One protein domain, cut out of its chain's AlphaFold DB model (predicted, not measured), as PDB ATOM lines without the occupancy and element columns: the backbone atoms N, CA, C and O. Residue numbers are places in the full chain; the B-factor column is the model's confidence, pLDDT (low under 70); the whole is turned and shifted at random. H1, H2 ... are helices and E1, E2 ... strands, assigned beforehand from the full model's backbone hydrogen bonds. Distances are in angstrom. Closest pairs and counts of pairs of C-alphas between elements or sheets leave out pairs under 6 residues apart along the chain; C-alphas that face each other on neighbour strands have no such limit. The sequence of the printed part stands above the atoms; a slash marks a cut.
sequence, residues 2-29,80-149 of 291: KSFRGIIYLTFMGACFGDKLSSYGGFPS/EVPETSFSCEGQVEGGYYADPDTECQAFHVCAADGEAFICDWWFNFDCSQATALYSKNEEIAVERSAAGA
ATOM      1  N   LYS A   2     217.085 288.050 268.383       39.28
ATOM      2  CA  LYS A   2     217.901 287.450 269.473       39.28
ATOM      3  C   LYS A   2     218.487 286.054 269.182       39.28
ATOM      4  O   LYS A   2     217.936 285.063 269.628       39.28
ATOM      5  N   SER A   3     219.611 285.977 268.455       33.00
ATOM      6  CA  SER A   3     220.549 284.836 268.610       33.00
ATOM      7  C   SER A   3     221.949 285.048 268.010       33.00
ATOM      8  O   SER A   3     222.869 284.346 268.403       33.00
ATOM      9  N   PHE A   4     222.159 286.010 267.101       39.16
ATOM     10  CA  PHE A   4     223.475 286.183 266.453       39.16
ATOM     11  C   PHE A   4     224.487 287.028 267.242       39.16
ATOM     12  O   PHE A   4     225.685 286.850 267.068       39.16
ATOM     13  N   ARG A   5     224.030 287.887 268.166       43.38
ATOM     14  CA  ARG A   5     224.922 288.667 269.044       43.38
ATOM     15  C   ARG A   5     225.711 287.791 270.023       43.38
ATOM     16  O   ARG A   5     226.858 288.095 270.297       43.38
ATOM     17  N   GLY A   6     225.122 286.692 270.501       29.16
ATOM     18  CA  GLY A   6     225.761 285.812 271.484       29.16
ATOM     19  C   GLY A   6     226.915 284.986 270.917       29.16
ATOM     20  O   GLY A   6     227.923 284.843 271.587       29.16
ATOM     21  N   ILE A   7     226.806 284.483 269.681       34.78
ATOM     22  CA  ILE A   7     227.860 283.662 269.048       34.78
ATOM     23  C   ILE A   7     229.078 284.509 268.672       34.78
ATOM     24  O   ILE A   7     230.209 284.069 268.861       34.78
ATOM     25  N   ILE A   8     228.847 285.732 268.185       40.84
ATOM     26  CA  ILE A   8     229.912 286.705 267.927       40.84
ATOM     27  C   ILE A   8     230.634 287.005 269.249       40.84
ATOM     28  O   ILE A   8     231.829 286.759 269.351       40.84
ATOM     29  N   TYR A   9     229.896 287.383 270.297       35.97
ATOM     30  CA  TYR A   9     230.454 287.675 271.623       35.97
ATOM     31  C   TYR A   9     231.238 286.488 272.224       35.97
ATOM     32  O   TYR A   9     232.341 286.672 272.721       35.97
ATOM     33  N   LEU A  10     230.735 285.251 272.094       33.66
ATOM     34  CA  LEU A  10     231.406 284.048 272.612       33.66
ATOM     35  C   LEU A  10     232.679 283.665 271.837       33.66
ATOM     36  O   LEU A  10     233.568 283.039 272.402       33.66
ATOM     37  N   THR A  11     232.771 284.021 270.551       41.28
ATOM     38  CA  THR A  11     233.981 283.778 269.743       41.28
ATOM     39  C   THR A  11     235.069 284.804 270.079       41.28
ATOM     40  O   THR A  11     236.245 284.461 270.104       41.28
ATOM     41  N   PHE A  12     234.679 286.041 270.407       47.09
ATOM     42  CA  PHE A  12     235.607 287.102 270.812       47.09
ATOM     43  C   PHE A  12     236.140 286.929 272.247       47.09
ATOM     44  O   PHE A  12     237.306 287.225 272.491       47.09
ATOM     45  N   MET A  13     235.345 286.368 273.166       44.16
ATOM     46  CA  MET A  13     235.756 286.111 274.558       44.16
ATOM     47  C   MET A  13     236.884 285.068 274.712       44.16
ATOM     48  O   MET A  13     237.531 285.026 275.748       44.16
ATOM     49  N   GLY A  14     237.173 284.249 273.690       42.66
ATOM     50  CA  GLY A  14     238.291 283.288 273.704       42.66
ATOM     51  C   GLY A  14     239.603 283.790 273.076       42.66
ATOM     52  O   GLY A  14     240.608 283.075 273.102       42.66
ATOM     53  N   ALA A  15     239.609 284.989 272.484       47.50
ATOM     54  CA  ALA A  15     240.655 285.414 271.550       47.50
ATOM     55  C   ALA A  15     241.936 285.937 272.223       47.50
ATOM     56  O   ALA A  15     243.015 285.823 271.638       47.50
ATOM     57  N   CYS A  16     241.865 286.456 273.456       52.56
ATOM     58  CA  CYS A  16     243.052 287.049 274.081       52.56
ATOM     59  C   CYS A  16     244.151 286.032 274.405       52.56
ATOM     60  O   CYS A  16     245.330 286.353 274.275       52.56
ATOM     61  N   PHE A  17     243.786 284.797 274.756       48.75
ATOM     62  CA  PHE A  17     244.762 283.741 275.043       48.75
ATOM     63  C   PHE A  17     244.853 282.675 273.942       48.75
ATOM     64  O   PHE A  17     245.925 282.105 273.746       48.75
ATOM     65  N   GLY A  18     243.771 282.414 273.196       42.62
ATOM     66  CA  GLY A  18     243.721 281.332 272.202       42.62
ATOM     67  C   GLY A  18     244.504 281.603 270.912       42.62
ATOM     68  O   GLY A  18     245.224 280.726 270.430       42.62
ATOM     69  N   ASP A  19     244.413 282.819 270.362       47.00
ATOM     70  CA  ASP A  19     244.999 283.130 269.047       47.00
ATOM     71  C   ASP A  19     246.512 283.410 269.108       47.00
ATOM     72  O   ASP A  19     247.258 283.053 268.193       47.00
ATOM     73  N   LYS A  20     247.011 283.998 270.204       49.66
ATOM     74  CA  LYS A  20     248.427 284.401 270.334       49.66
ATOM     75  C   LYS A  20     249.352 283.287 270.845       49.66
ATOM     76  O   LYS A  20     250.534 283.303 270.495       49.66
ATOM     77  N   LEU A  21     248.844 282.275 271.564       45.44
ATOM     78  CA  LEU A  21     249.639 281.096 271.959       45.44
ATOM     79  C   LEU A  21     250.036 280.231 270.747       45.44
ATOM     80  O   LEU A  21     251.113 279.637 270.721       45.44
ATOM     81  N   SER A  22     249.212 280.232 269.694       45.03
ATOM     82  CA  SER A  22     249.521 279.550 268.430       45.03
ATOM     83  C   SER A  22     250.756 280.125 267.720       45.03
ATOM     84  O   SER A  22     251.395 279.418 266.941       45.03
ATOM     85  N   SER A  23     251.136 281.380 268.004       41.28
ATOM     86  CA  SER A  23     252.268 282.058 267.356       41.28
ATOM     87  C   SER A  23     253.638 281.748 267.979       41.28
ATOM     88  O   SER A  23     254.645 281.982 267.312       41.28
ATOM     89  N   TYR A  24     253.704 281.230 269.214       41.69
ATOM     90  CA  TYR A  24     254.969 280.941 269.923       41.69
ATOM     91  C   TYR A  24     255.287 279.445 270.084       41.69
ATOM     92  O   TYR A  24     256.300 279.080 270.673       41.69
ATOM     93  N   GLY A  25     254.471 278.571 269.496       38.06
ATOM     94  CA  GLY A  25     254.649 277.125 269.566       38.06
ATOM     95  C   GLY A  25     253.300 276.464 269.749       38.06
ATOM     96  O   GLY A  25     252.830 276.307 270.870       38.06
ATOM     97  N   GLY A  26     252.669 276.123 268.625       33.62
ATOM     98  CA  GLY A  26     251.332 275.552 268.581       33.62
ATOM     99  C   GLY A  26     251.166 274.360 269.518       33.62
ATOM    100  O   GLY A  26     251.731 273.289 269.303       33.62
ATOM    101  N   PHE A  27     250.311 274.539 270.512       40.06
ATOM    102  CA  PHE A  27     249.537 273.451 271.073       40.06
ATOM    103  C   PHE A  27     248.372 273.215 270.091       40.06
ATOM    104  O   PHE A  27     247.623 274.160 269.835       40.06
ATOM    105  N   PRO A  28     248.238 272.029 269.454       36.88
ATOM    106  CA  PRO A  28     247.145 271.762 268.525       36.88
ATOM    107  C   PRO A  28     245.782 272.117 269.132       36.88
ATOM    108  O   PRO A  28     245.420 271.683 270.229       36.88
ATOM    109  N   SER A  29     245.038 272.921 268.378       42.19
ATOM    110  CA  SER A  29     243.645 273.280 268.600       42.19
ATOM    111  C   SER A  29     242.747 272.058 268.370       42.19
ATOM    112  O   SER A  29     242.144 271.913 267.312       42.19
ATOM    113  N   GLU A  80     238.847 287.257 279.878       75.56
ATOM    114  CA  GLU A  80     237.778 287.926 279.149       75.56
ATOM    115  C   GLU A  80     237.950 289.439 279.303       75.56
ATOM    116  O   GLU A  80     238.432 289.907 280.338       75.56
ATOM    117  N   VAL A  81     237.549 290.207 278.291       79.62
ATOM    118  CA  VAL A  81     237.651 291.670 278.338       79.62
ATOM    119  C   VAL A  81     236.501 292.230 279.189       79.62
ATOM    120  O   VAL A  81     235.339 292.007 278.837       79.62
ATOM    121  N   PRO A  82     236.780 292.932 280.306       82.06
ATOM    122  CA  PRO A  82     235.739 293.569 281.106       82.06
ATOM    123  C   PRO A  82     235.159 294.788 280.378       82.06
ATOM    124  O   PRO A  82     235.803 295.372 279.512       82.06
ATOM    125  N   GLU A  83     233.952 295.211 280.759       83.44
ATOM    126  CA  GLU A  83     233.462 296.531 280.349       83.44
ATOM    127  C   GLU A  83     234.257 297.623 281.071       83.44
ATOM    128  O   GLU A  83     234.431 297.578 282.292       83.44
ATOM    129  N   THR A  84     234.724 298.607 280.310       89.31
ATOM    130  CA  THR A  84     235.567 299.702 280.796       89.31
ATOM    131  C   THR A  84     234.955 301.058 280.478       89.31
ATOM    132  O   THR A  84     233.860 301.155 279.921       89.31
ATOM    133  N   SER A  85     235.633 302.134 280.877       89.94
ATOM    134  CA  SER A  85     235.147 303.497 280.653       89.94
ATOM    135  C   SER A  85     235.321 303.998 279.211       89.94
ATOM    136  O   SER A  85     234.887 305.109 278.891       89.94
ATOM    137  N   PHE A  86     235.946 303.204 278.336       90.56
ATOM    138  CA  PHE A  86     236.219 303.588 276.958       90.56
ATOM    139  C   PHE A  86     234.941 303.649 276.103       90.56
ATOM    140  O   PHE A  86     234.041 302.825 276.228       90.56
ATOM    141  N   SER A  87     234.877 304.631 275.202       88.88
ATOM    142  CA  SER A  87     233.802 304.775 274.220       88.88
ATOM    143  C   SER A  87     234.362 305.275 272.893       88.88
ATOM    144  O   SER A  87     235.232 306.148 272.858       88.88
ATOM    145  N   CYS A  88     233.805 304.760 271.798       90.56
ATOM    146  CA  CYS A  88     234.103 305.222 270.444       90.56
ATOM    147  C   CYS A  88     233.453 306.568 270.086       90.56
ATOM    148  O   CYS A  88     233.678 307.090 268.993       90.56
ATOM    149  N   GLU A  89     232.650 307.156 270.974       89.56
ATOM    150  CA  GLU A  89     232.070 308.477 270.743       89.56
ATOM    151  C   GLU A  89     233.164 309.556 270.671       89.56
ATOM    152  O   GLU A  89     233.962 309.725 271.589       89.56
ATOM    153  N   GLY A  90     233.209 310.285 269.551       87.69
ATOM    154  CA  GLY A  90     234.235 311.301 269.298       87.69
ATOM    155  C   GLY A  90     235.610 310.741 268.911       87.69
ATOM    156  O   GLY A  90     236.541 311.522 268.742       87.69
ATOM    157  N   GLN A  91     235.732 309.423 268.744       91.00
ATOM    158  CA  GLN A  91     236.951 308.766 268.283       91.00
ATOM    159  C   GLN A  91     236.961 308.604 266.758       91.00
ATOM    160  O   GLN A  91     235.925 308.602 266.091       91.00
ATOM    161  N   VAL A  92     238.156 308.448 266.194       90.19
ATOM    162  CA  VAL A  92     238.362 308.214 264.762       90.19
ATOM    163  C   VAL A  92     237.926 306.802 264.373       90.19
ATOM    164  O   VAL A  92     238.363 305.819 264.982       90.19
ATOM    165  N   GLU A  93     237.111 306.704 263.321       87.81
ATOM    166  CA  GLU A  93     236.680 305.437 262.731       87.81
ATOM    167  C   GLU A  93     237.866 304.671 262.113       87.81
ATOM    168  O   GLU A  93     238.720 305.217 261.415       87.81
ATOM    169  N   GLY A  94     237.934 303.375 262.390       85.00
ATOM    170  CA  GLY A  94     239.057 302.490 262.098       85.00
ATOM    171  C   GLY A  94     240.295 302.724 262.974       85.00
ATOM    172  O   GLY A  94     241.353 302.167 262.655       85.00
ATOM    173  N   GLY A  95     240.200 303.564 264.011       87.00
ATOM    174  CA  GLY A  95     241.280 303.845 264.958       87.00
ATOM    175  C   GLY A  95     241.447 302.750 266.014       87.00
ATOM    176  O   GLY A  95     240.486 302.053 266.341       87.00
ATOM    177  N   TYR A  96     242.666 302.625 266.542       89.12
ATOM    178  CA  TYR A  96     243.035 301.666 267.588       89.12
ATOM    179  C   TYR A  96     243.343 302.402 268.895       89.12
ATOM    180  O   TYR A  96     244.118 303.362 268.901       89.12
ATOM    181  N   TYR A  97     242.770 301.936 270.000       90.62
ATOM    182  CA  TYR A  97     242.832 302.597 271.301       90.62
ATOM    183  C   TYR A  97     243.157 301.571 272.385       90.62
ATOM    184  O   TYR A  97     242.346 300.703 272.692       90.62
ATOM    185  N   ALA A  98     244.368 301.632 272.934       90.69
ATOM    186  CA  ALA A  98     244.802 300.734 274.001       90.69
ATOM    187  C   ALA A  98     244.102 301.083 275.315       90.69
ATOM    188  O   ALA A  98     244.201 302.225 275.746       90.69
ATOM    189  N   ASP A  99     243.431 300.131 275.957       91.06
ATOM    190  CA  ASP A  99     242.600 300.415 277.124       91.06
ATOM    191  C   ASP A  99     243.405 300.457 278.435       91.06
ATOM    192  O   ASP A  99     243.832 299.398 278.917       91.06
ATOM    193  N   PRO A 100     243.578 301.633 279.070       89.94
ATOM    194  CA  PRO A 100     244.306 301.736 280.329       89.94
ATOM    195  C   PRO A 100     243.600 301.030 281.493       89.94
ATOM    196  O   PRO A 100     244.278 300.584 282.416       89.94
ATOM    197  N   ASP A 101     242.271 300.881 281.446       89.50
ATOM    198  CA  ASP A 101     241.498 300.209 282.500       89.50
ATOM    199  C   ASP A 101     241.772 298.691 282.521       89.50
ATOM    200  O   ASP A 101     241.525 298.026 283.527       89.50
ATOM    201  N   THR A 102     242.325 298.145 281.429       86.94
ATOM    202  CA  THR A 102     242.790 296.746 281.323       86.94
ATOM    203  C   THR A 102     244.315 296.619 281.310       86.94
ATOM    204  O   THR A 102     244.850 295.614 280.844       86.94
ATOM    205  N   GLU A 103     245.024 297.664 281.750       85.75
ATOM    206  CA  GLU A 103     246.488 297.798 281.657       85.75
ATOM    207  C   GLU A 103     247.015 297.468 280.246       85.75
ATOM    208  O   GLU A 103     248.056 296.836 280.061       85.75
ATOM    209  N   CYS A 104     246.263 297.900 279.231       86.81
ATOM    210  CA  CYS A 104     246.534 297.693 277.812       86.81
ATOM    211  C   CYS A 104     246.641 296.222 277.372       86.81
ATOM    212  O   CYS A 104     247.202 295.937 276.311       86.81
ATOM    213  N   GLN A 105     246.068 295.283 278.133       83.56
ATOM    214  CA  GLN A 105     245.867 293.911 277.664       83.56
ATOM    215  C   GLN A 105     244.810 293.849 276.549       83.56
ATOM    216  O   GLN A 105     244.923 293.027 275.635       83.56
ATOM    217  N   ALA A 106     243.811 294.736 276.601       85.56
ATOM    218  CA  ALA A 106     242.804 294.903 275.564       85.56
ATOM    219  C   ALA A 106     242.977 296.231 274.807       85.56
ATOM    220  O   ALA A 106     243.329 297.270 275.368       85.56
ATOM    221  N   PHE A 107     242.688 296.190 273.508       87.31
ATOM    222  CA  PHE A 107     242.626 297.348 272.624       87.31
ATOM    223  C   PHE A 107     241.234 297.434 272.014       87.31
ATOM    224  O   PHE A 107     240.729 296.434 271.504       87.31
ATOM    225  N   HIS A 108     240.658 298.629 271.998       88.69
ATOM    226  CA  HIS A 108     239.416 298.942 271.304       88.69
ATOM    227  C   HIS A 108     239.706 299.397 269.881       88.69
ATOM    228  O   HIS A 108     240.594 300.216 269.635       88.69
ATOM    229  N   VAL A 109     238.923 298.900 268.936       88.88
ATOM    230  CA  VAL A 109     238.929 299.337 267.543       88.88
ATOM    231  C   VAL A 109     237.554 299.882 267.220       88.88
ATOM    232  O   VAL A 109     236.573 299.139 267.236       88.88
ATOM    233  N   CYS A 110     237.476 301.172 266.916       89.88
ATOM    234  CA  CYS A 110     236.206 301.818 266.603       89.88
ATOM    235  C   CYS A 110     235.856 301.588 265.136       89.88
ATOM    236  O   CYS A 110     236.563 302.085 264.273       89.88
ATOM    237  N   ALA A 111     234.789 300.854 264.826       82.00
ATOM    238  CA  ALA A 111     234.323 300.621 263.457       82.00
ATOM    239  C   ALA A 111     232.882 301.127 263.267       82.00
ATOM    240  O   ALA A 111     232.154 301.321 264.240       82.00
ATOM    241  N   ALA A 112     232.450 301.295 262.010       68.69
ATOM    242  CA  ALA A 112     231.086 301.724 261.664       68.69
ATOM    243  C   ALA A 112     229.977 300.884 262.335       68.69
ATOM    244  O   ALA A 112     228.892 301.394 262.609       68.69
ATOM    245  N   ASP A 113     230.265 299.611 262.626       67.62
ATOM    246  CA  ASP A 113     229.303 298.640 263.153       67.62
ATOM    247  C   ASP A 113     229.441 298.391 264.673       67.62
ATOM    248  O   ASP A 113     228.733 297.539 265.220       67.62
ATOM    249  N   GLY A 114     230.336 299.115 265.361       65.81
ATOM    250  CA  GLY A 114     230.607 298.974 266.797       65.81
ATOM    251  C   GLY A 114     232.096 298.867 267.140       65.81
ATOM    252  O   GLY A 114     232.965 299.141 266.314       65.81
ATOM    253  N   GLU A 115     232.389 298.469 268.375       69.94
ATOM    254  CA  GLU A 115     233.751 298.237 268.867       69.94
ATOM    255  C   GLU A 115     234.201 296.785 268.646       69.94
ATOM    256  O   GLU A 115     233.427 295.835 268.800       69.94
ATOM    257  N   ALA A 116     235.464 296.611 268.265       69.44
ATOM    258  CA  ALA A 116     236.123 295.311 268.195       69.44
ATOM    259  C   ALA A 116     237.354 295.296 269.103       69.44
ATOM    260  O   ALA A 116     238.029 296.312 269.248       69.44
ATOM    261  N   PHE A 117     237.664 294.133 269.676       67.19
ATOM    262  CA  PHE A 117     238.788 293.977 270.595       67.19
ATOM    263  C   PHE A 117     239.966 293.263 269.938       67.19
ATOM    264  O   PHE A 117     239.789 292.267 269.234       67.19
ATOM    265  N   ILE A 118     241.174 293.761 270.196       68.19
ATOM    266  CA  ILE A 118     242.441 293.107 269.854       68.19
ATOM    267  C   ILE A 118     243.282 292.978 271.118       68.19
ATOM    268  O   ILE A 118     243.269 293.867 271.962       68.19
ATOM    269  N   CYS A 119     244.021 291.878 271.233       65.12
ATOM    270  CA  CYS A 119     244.946 291.649 272.337       65.12
ATOM    271  C   CYS A 119     246.359 291.544 271.749       65.12
ATOM    272  O   CYS A 119     246.592 290.810 270.779       65.12
ATOM    273  N   ASP A 120     247.294 292.309 272.302       66.31
ATOM    274  CA  ASP A 120     248.712 292.216 271.968       66.31
ATOM    275  C   ASP A 120     249.532 291.887 273.216       66.31
ATOM    276  O   ASP A 120     249.029 291.924 274.338       66.31
ATOM    277  N   TRP A 121     250.790 291.498 273.023       70.81
ATOM    278  CA  TRP A 121     251.665 291.194 274.147       70.81
ATOM    279  C   TRP A 121     251.981 292.459 274.942       70.81
ATOM    280  O   TRP A 121     252.464 293.440 274.378       70.81
ATOM    281  N   TRP A 122     251.776 292.398 276.258       68.38
ATOM    282  CA  TRP A 122     251.934 293.534 277.170       68.38
ATOM    283  C   TRP A 122     253.314 294.210 277.070       68.38
ATOM    284  O   TRP A 122     253.419 295.427 277.149       68.38
ATOM    285  N   PHE A 123     254.385 293.447 276.825       73.44
ATOM    286  CA  PHE A 123     255.747 293.985 276.741       73.44
ATOM    287  C   PHE A 123     256.061 294.698 275.414       73.44
ATOM    288  O   PHE A 123     257.103 295.344 275.304       73.44
ATOM    289  N   ASN A 124     255.206 294.579 274.391       74.62
ATOM    290  CA  ASN A 124     255.401 295.269 273.108       74.62
ATOM    291  C   ASN A 124     254.907 296.718 273.137       74.62
ATOM    292  O   ASN A 124     255.196 297.481 272.212       74.62
ATOM    293  N   PHE A 125     254.162 297.103 274.173       80.12
ATOM    294  CA  PHE A 125     253.496 298.389 274.236       80.12
ATOM    295  C   PHE A 125     253.627 299.012 275.624       80.12
ATOM    296  O   PHE A 125     253.205 298.443 276.623       80.12
ATOM    297  N   ASP A 126     254.193 300.216 275.688       86.31
ATOM    298  CA  ASP A 126     254.232 300.990 276.925       86.31
ATOM    299  C   ASP A 126     252.858 301.620 277.177       86.31
ATOM    300  O   ASP A 126     252.513 302.658 276.601       86.31
ATOM    301  N   CYS A 127     252.083 300.985 278.056       87.12
ATOM    302  CA  CYS A 127     250.726 301.415 278.380       87.12
ATOM    303  C   CYS A 127     250.664 302.856 278.921       87.12
ATOM    304  O   CYS A 127     249.660 303.543 278.734       87.12
ATOM    305  N   SER A 128     251.751 303.384 279.501       89.81
ATOM    306  CA  SER A 128     251.788 304.775 279.976       89.81
ATOM    307  C   SER A 128     251.673 305.806 278.845       89.81
ATOM    308  O   SER A 128     251.241 306.939 279.071       89.81
ATOM    309  N   GLN A 129     252.014 305.413 277.615       89.75
ATOM    310  CA  GLN A 129     251.929 306.258 276.426       89.75
ATOM    311  C   GLN A 129     250.610 306.076 275.661       89.75
ATOM    312  O   GLN A 129     250.391 306.771 274.668       89.75
ATOM    313  N   ALA A 130     249.722 305.185 276.117       90.19
ATOM    314  CA  ALA A 130     248.516 304.778 275.402       90.19
ATOM    315  C   ALA A 130     247.674 305.953 274.901       90.19
ATOM    316  O   ALA A 130     247.492 306.140 273.698       90.19
ATOM    317  N   THR A 131     247.219 306.787 275.830       91.25
ATOM    318  CA  THR A 131     246.310 307.898 275.539       91.25
ATOM    319  C   THR A 131     246.975 308.997 274.713       91.25
ATOM    320  O   THR A 131     246.322 309.633 273.888       91.25
ATOM    321  N   ALA A 132     248.288 309.192 274.867       91.38
ATOM    322  CA  ALA A 132     249.050 310.165 274.088       91.38
ATOM    323  C   ALA A 132     249.150 309.788 272.599       91.38
ATOM    324  O   ALA A 132     249.366 310.661 271.758       91.38
ATOM    325  N   LEU A 133     248.988 308.504 272.264       88.81
ATOM    326  CA  LEU A 133     249.048 308.006 270.890       88.81
ATOM    327  C   LEU A 133     247.696 308.052 270.167       88.81
ATOM    328  O   LEU A 133     247.676 307.890 268.950       88.81
ATOM    329  N   TYR A 134     246.583 308.321 270.860       92.12
ATOM    330  CA  TYR A 134     245.242 308.313 270.257       92.12
ATOM    331  C   TYR A 134     245.089 309.319 269.115       92.12
ATOM    332  O   TYR A 134     244.446 309.017 268.113       92.12
ATOM    333  N   SER A 135     245.733 310.481 269.221       91.25
ATOM    334  CA  SER A 135     245.714 311.512 268.175       91.25
ATOM    335  C   SER A 135     246.335 311.043 266.856       91.25
ATOM    336  O   SER A 135     245.974 311.545 265.795       91.25
ATOM    337  N   LYS A 136     247.214 310.032 266.880       89.12
ATOM    338  CA  LYS A 136     247.792 309.457 265.656       89.12
ATOM    339  C   LYS A 136     246.765 308.706 264.814       89.12
ATOM    340  O   LYS A 136     246.990 308.523 263.620       89.12
ATOM    341  N   ASN A 137     245.637 308.293 265.395       89.88
ATOM    342  CA  ASN A 137     244.571 307.658 264.625       89.88
ATOM    343  C   ASN A 137     243.993 308.608 263.565       89.88
ATOM    344  O   ASN A 137     243.591 308.135 262.507       89.88
ATOM    345  N   GLU A 138     244.018 309.926 263.796       90.56
ATOM    346  CA  GLU A 138     243.592 310.925 262.805       90.56
ATOM    347  C   GLU A 138     244.507 310.913 261.575       90.56
ATOM    348  O   GLU A 138     244.036 310.839 260.442       90.56
ATOM    349  N   GLU A 139     245.824 310.913 261.796       88.19
ATOM    350  CA  GLU A 139     246.828 310.848 260.729       88.19
ATOM    351  C   GLU A 139     246.714 309.537 259.932       88.19
ATOM    352  O   GLU A 139     246.654 309.549 258.700       88.19
ATOM    353  N   ILE A 140     246.577 308.407 260.633       85.56
ATOM    354  CA  ILE A 140     246.429 307.080 260.018       85.56
ATOM    355  C   ILE A 140     245.115 306.974 259.232       85.56
ATOM    356  O   ILE A 140     245.068 306.330 258.180       85.56
ATOM    357  N   ALA A 141     244.035 307.601 259.699       84.94
ATOM    358  CA  ALA A 141     242.763 307.607 258.982       84.94
ATOM    359  C   ALA A 141     242.842 308.402 257.673       84.94
ATOM    360  O   ALA A 141     242.281 307.976 256.658       84.94
ATOM    361  N   VAL A 142     243.587 309.511 257.655       84.56
ATOM    362  CA  VAL A 142     243.860 310.254 256.417       84.56
ATOM    363  C   VAL A 142     244.631 309.376 255.431       84.56
ATOM    364  O   VAL A 142     244.229 309.268 254.272       84.56
ATOM    365  N   GLU A 143     245.666 308.668 255.877       82.25
ATOM    366  CA  GLU A 143     246.407 307.744 255.011       82.25
ATOM    367  C   GLU A 143     245.526 306.590 254.501       82.25
ATOM    368  O   GLU A 143     245.523 306.286 253.304       82.25
ATOM    369  N   ARG A 144     244.707 305.985 255.372       76.44
ATOM    370  CA  ARG A 144     243.780 304.907 254.996       76.44
ATOM    371  C   ARG A 144     242.734 305.385 253.988       76.44
ATOM    372  O   ARG A 144     242.418 304.650 253.052       76.44
ATOM    373  N   SER A 145     242.210 306.601 254.140       72.00
ATOM    374  CA  SER A 145     241.261 307.179 253.180       72.00
ATOM    375  C   SER A 145     241.924 307.510 251.836       72.00
ATOM    376  O   SER A 145     241.320 307.277 250.787       72.00
ATOM    377  N   ALA A 146     243.193 307.932 251.835       68.38
ATOM    378  CA  ALA A 146     243.977 308.121 250.615       68.38
ATOM    379  C   ALA A 146     244.281 306.789 249.901       68.38
ATOM    380  O   ALA A 146     244.178 306.706 248.675       68.38
ATOM    381  N   ALA A 147     244.579 305.725 250.651       64.50
ATOM    382  CA  ALA A 147     244.754 304.378 250.107       64.50
ATOM    383  C   ALA A 147     243.433 303.788 249.574       64.50
ATOM    384  O   ALA A 147     243.419 303.146 248.523       64.50
ATOM    385  N   GLY A 148     242.307 304.053 250.249       58.28
ATOM    386  CA  GLY A 148     240.967 303.651 249.810       58.28
ATOM    387  C   GLY A 148     240.502 304.365 248.535       58.28
ATOM    388  O   GLY A 148     239.836 303.759 247.698       58.28
ATOM    389  N   ALA A 149     240.914 305.618 248.325       50.69
ATOM    390  CA  ALA A 149     240.605 306.373 247.109       50.69
ATOM    391  C   ALA A 149     241.342 305.855 245.854       50.69
ATOM    392  O   ALA A 149     240.866 306.063 244.737       50.69
TER     393      ALA A 149
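What this domain is: This is residues 2 to 29 and 80 to 149 of the 291 residues of the protein "(salmon louse) hypothetical protein" of Lepeophtheirus salmonis (UniProt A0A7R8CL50). Three helices that touch no other helix stand round a small antiparallel meander, E1 E2 E3, each strand the neighbour of the one before: H1 and H2 come near E3, H3 near E1. The 98 printed residues, with under half in named elements, run H1 H2 E1 E2 E3 H3, a mixed class. The whole is only just compact, close to loose, radius of gyration of the C-alphas 15.0 A, spanning 40 by 39 by 31 A.

How they stand to each other: H1, residues 4 to 12, and H2, residues 15 to 21, meet only through their link. The closest C-alphas of H1 and E3, residues 114 to 118, are Phe 12 and Phe 117, 7.6 A. E2, residues 107 to 111, forms hairpins with E3, N 109 to O 116 2.8 A, and with E1, residues 96 to 98, N 97 to O 108 2.8 A. The closest C-alphas of E1 and H3, residues 136 to 149, are Tyr 96 and Asn 137, 6.9 A. Every O i to N i+4 pair is within hydrogen-bond range in H3, 4 of 5 in H1, 0 of 3 in H2, where O i to N i+3 gives 0 of 4.

Where its parts are: H1, 12.9 A long, begins at C-alpha 4 (223.475, 286.183, 266.453); H3, 20.1 A, ends at C-alpha 149 (240.605, 306.373, 247.109).

The domain as a whole: Residues 30 to 79 are cut out, leaving 19.0 A between C-alphas 29 and 80. The link E3 to H3 is long. Residues 2 to 29 are among 42 with pLDDT under 70.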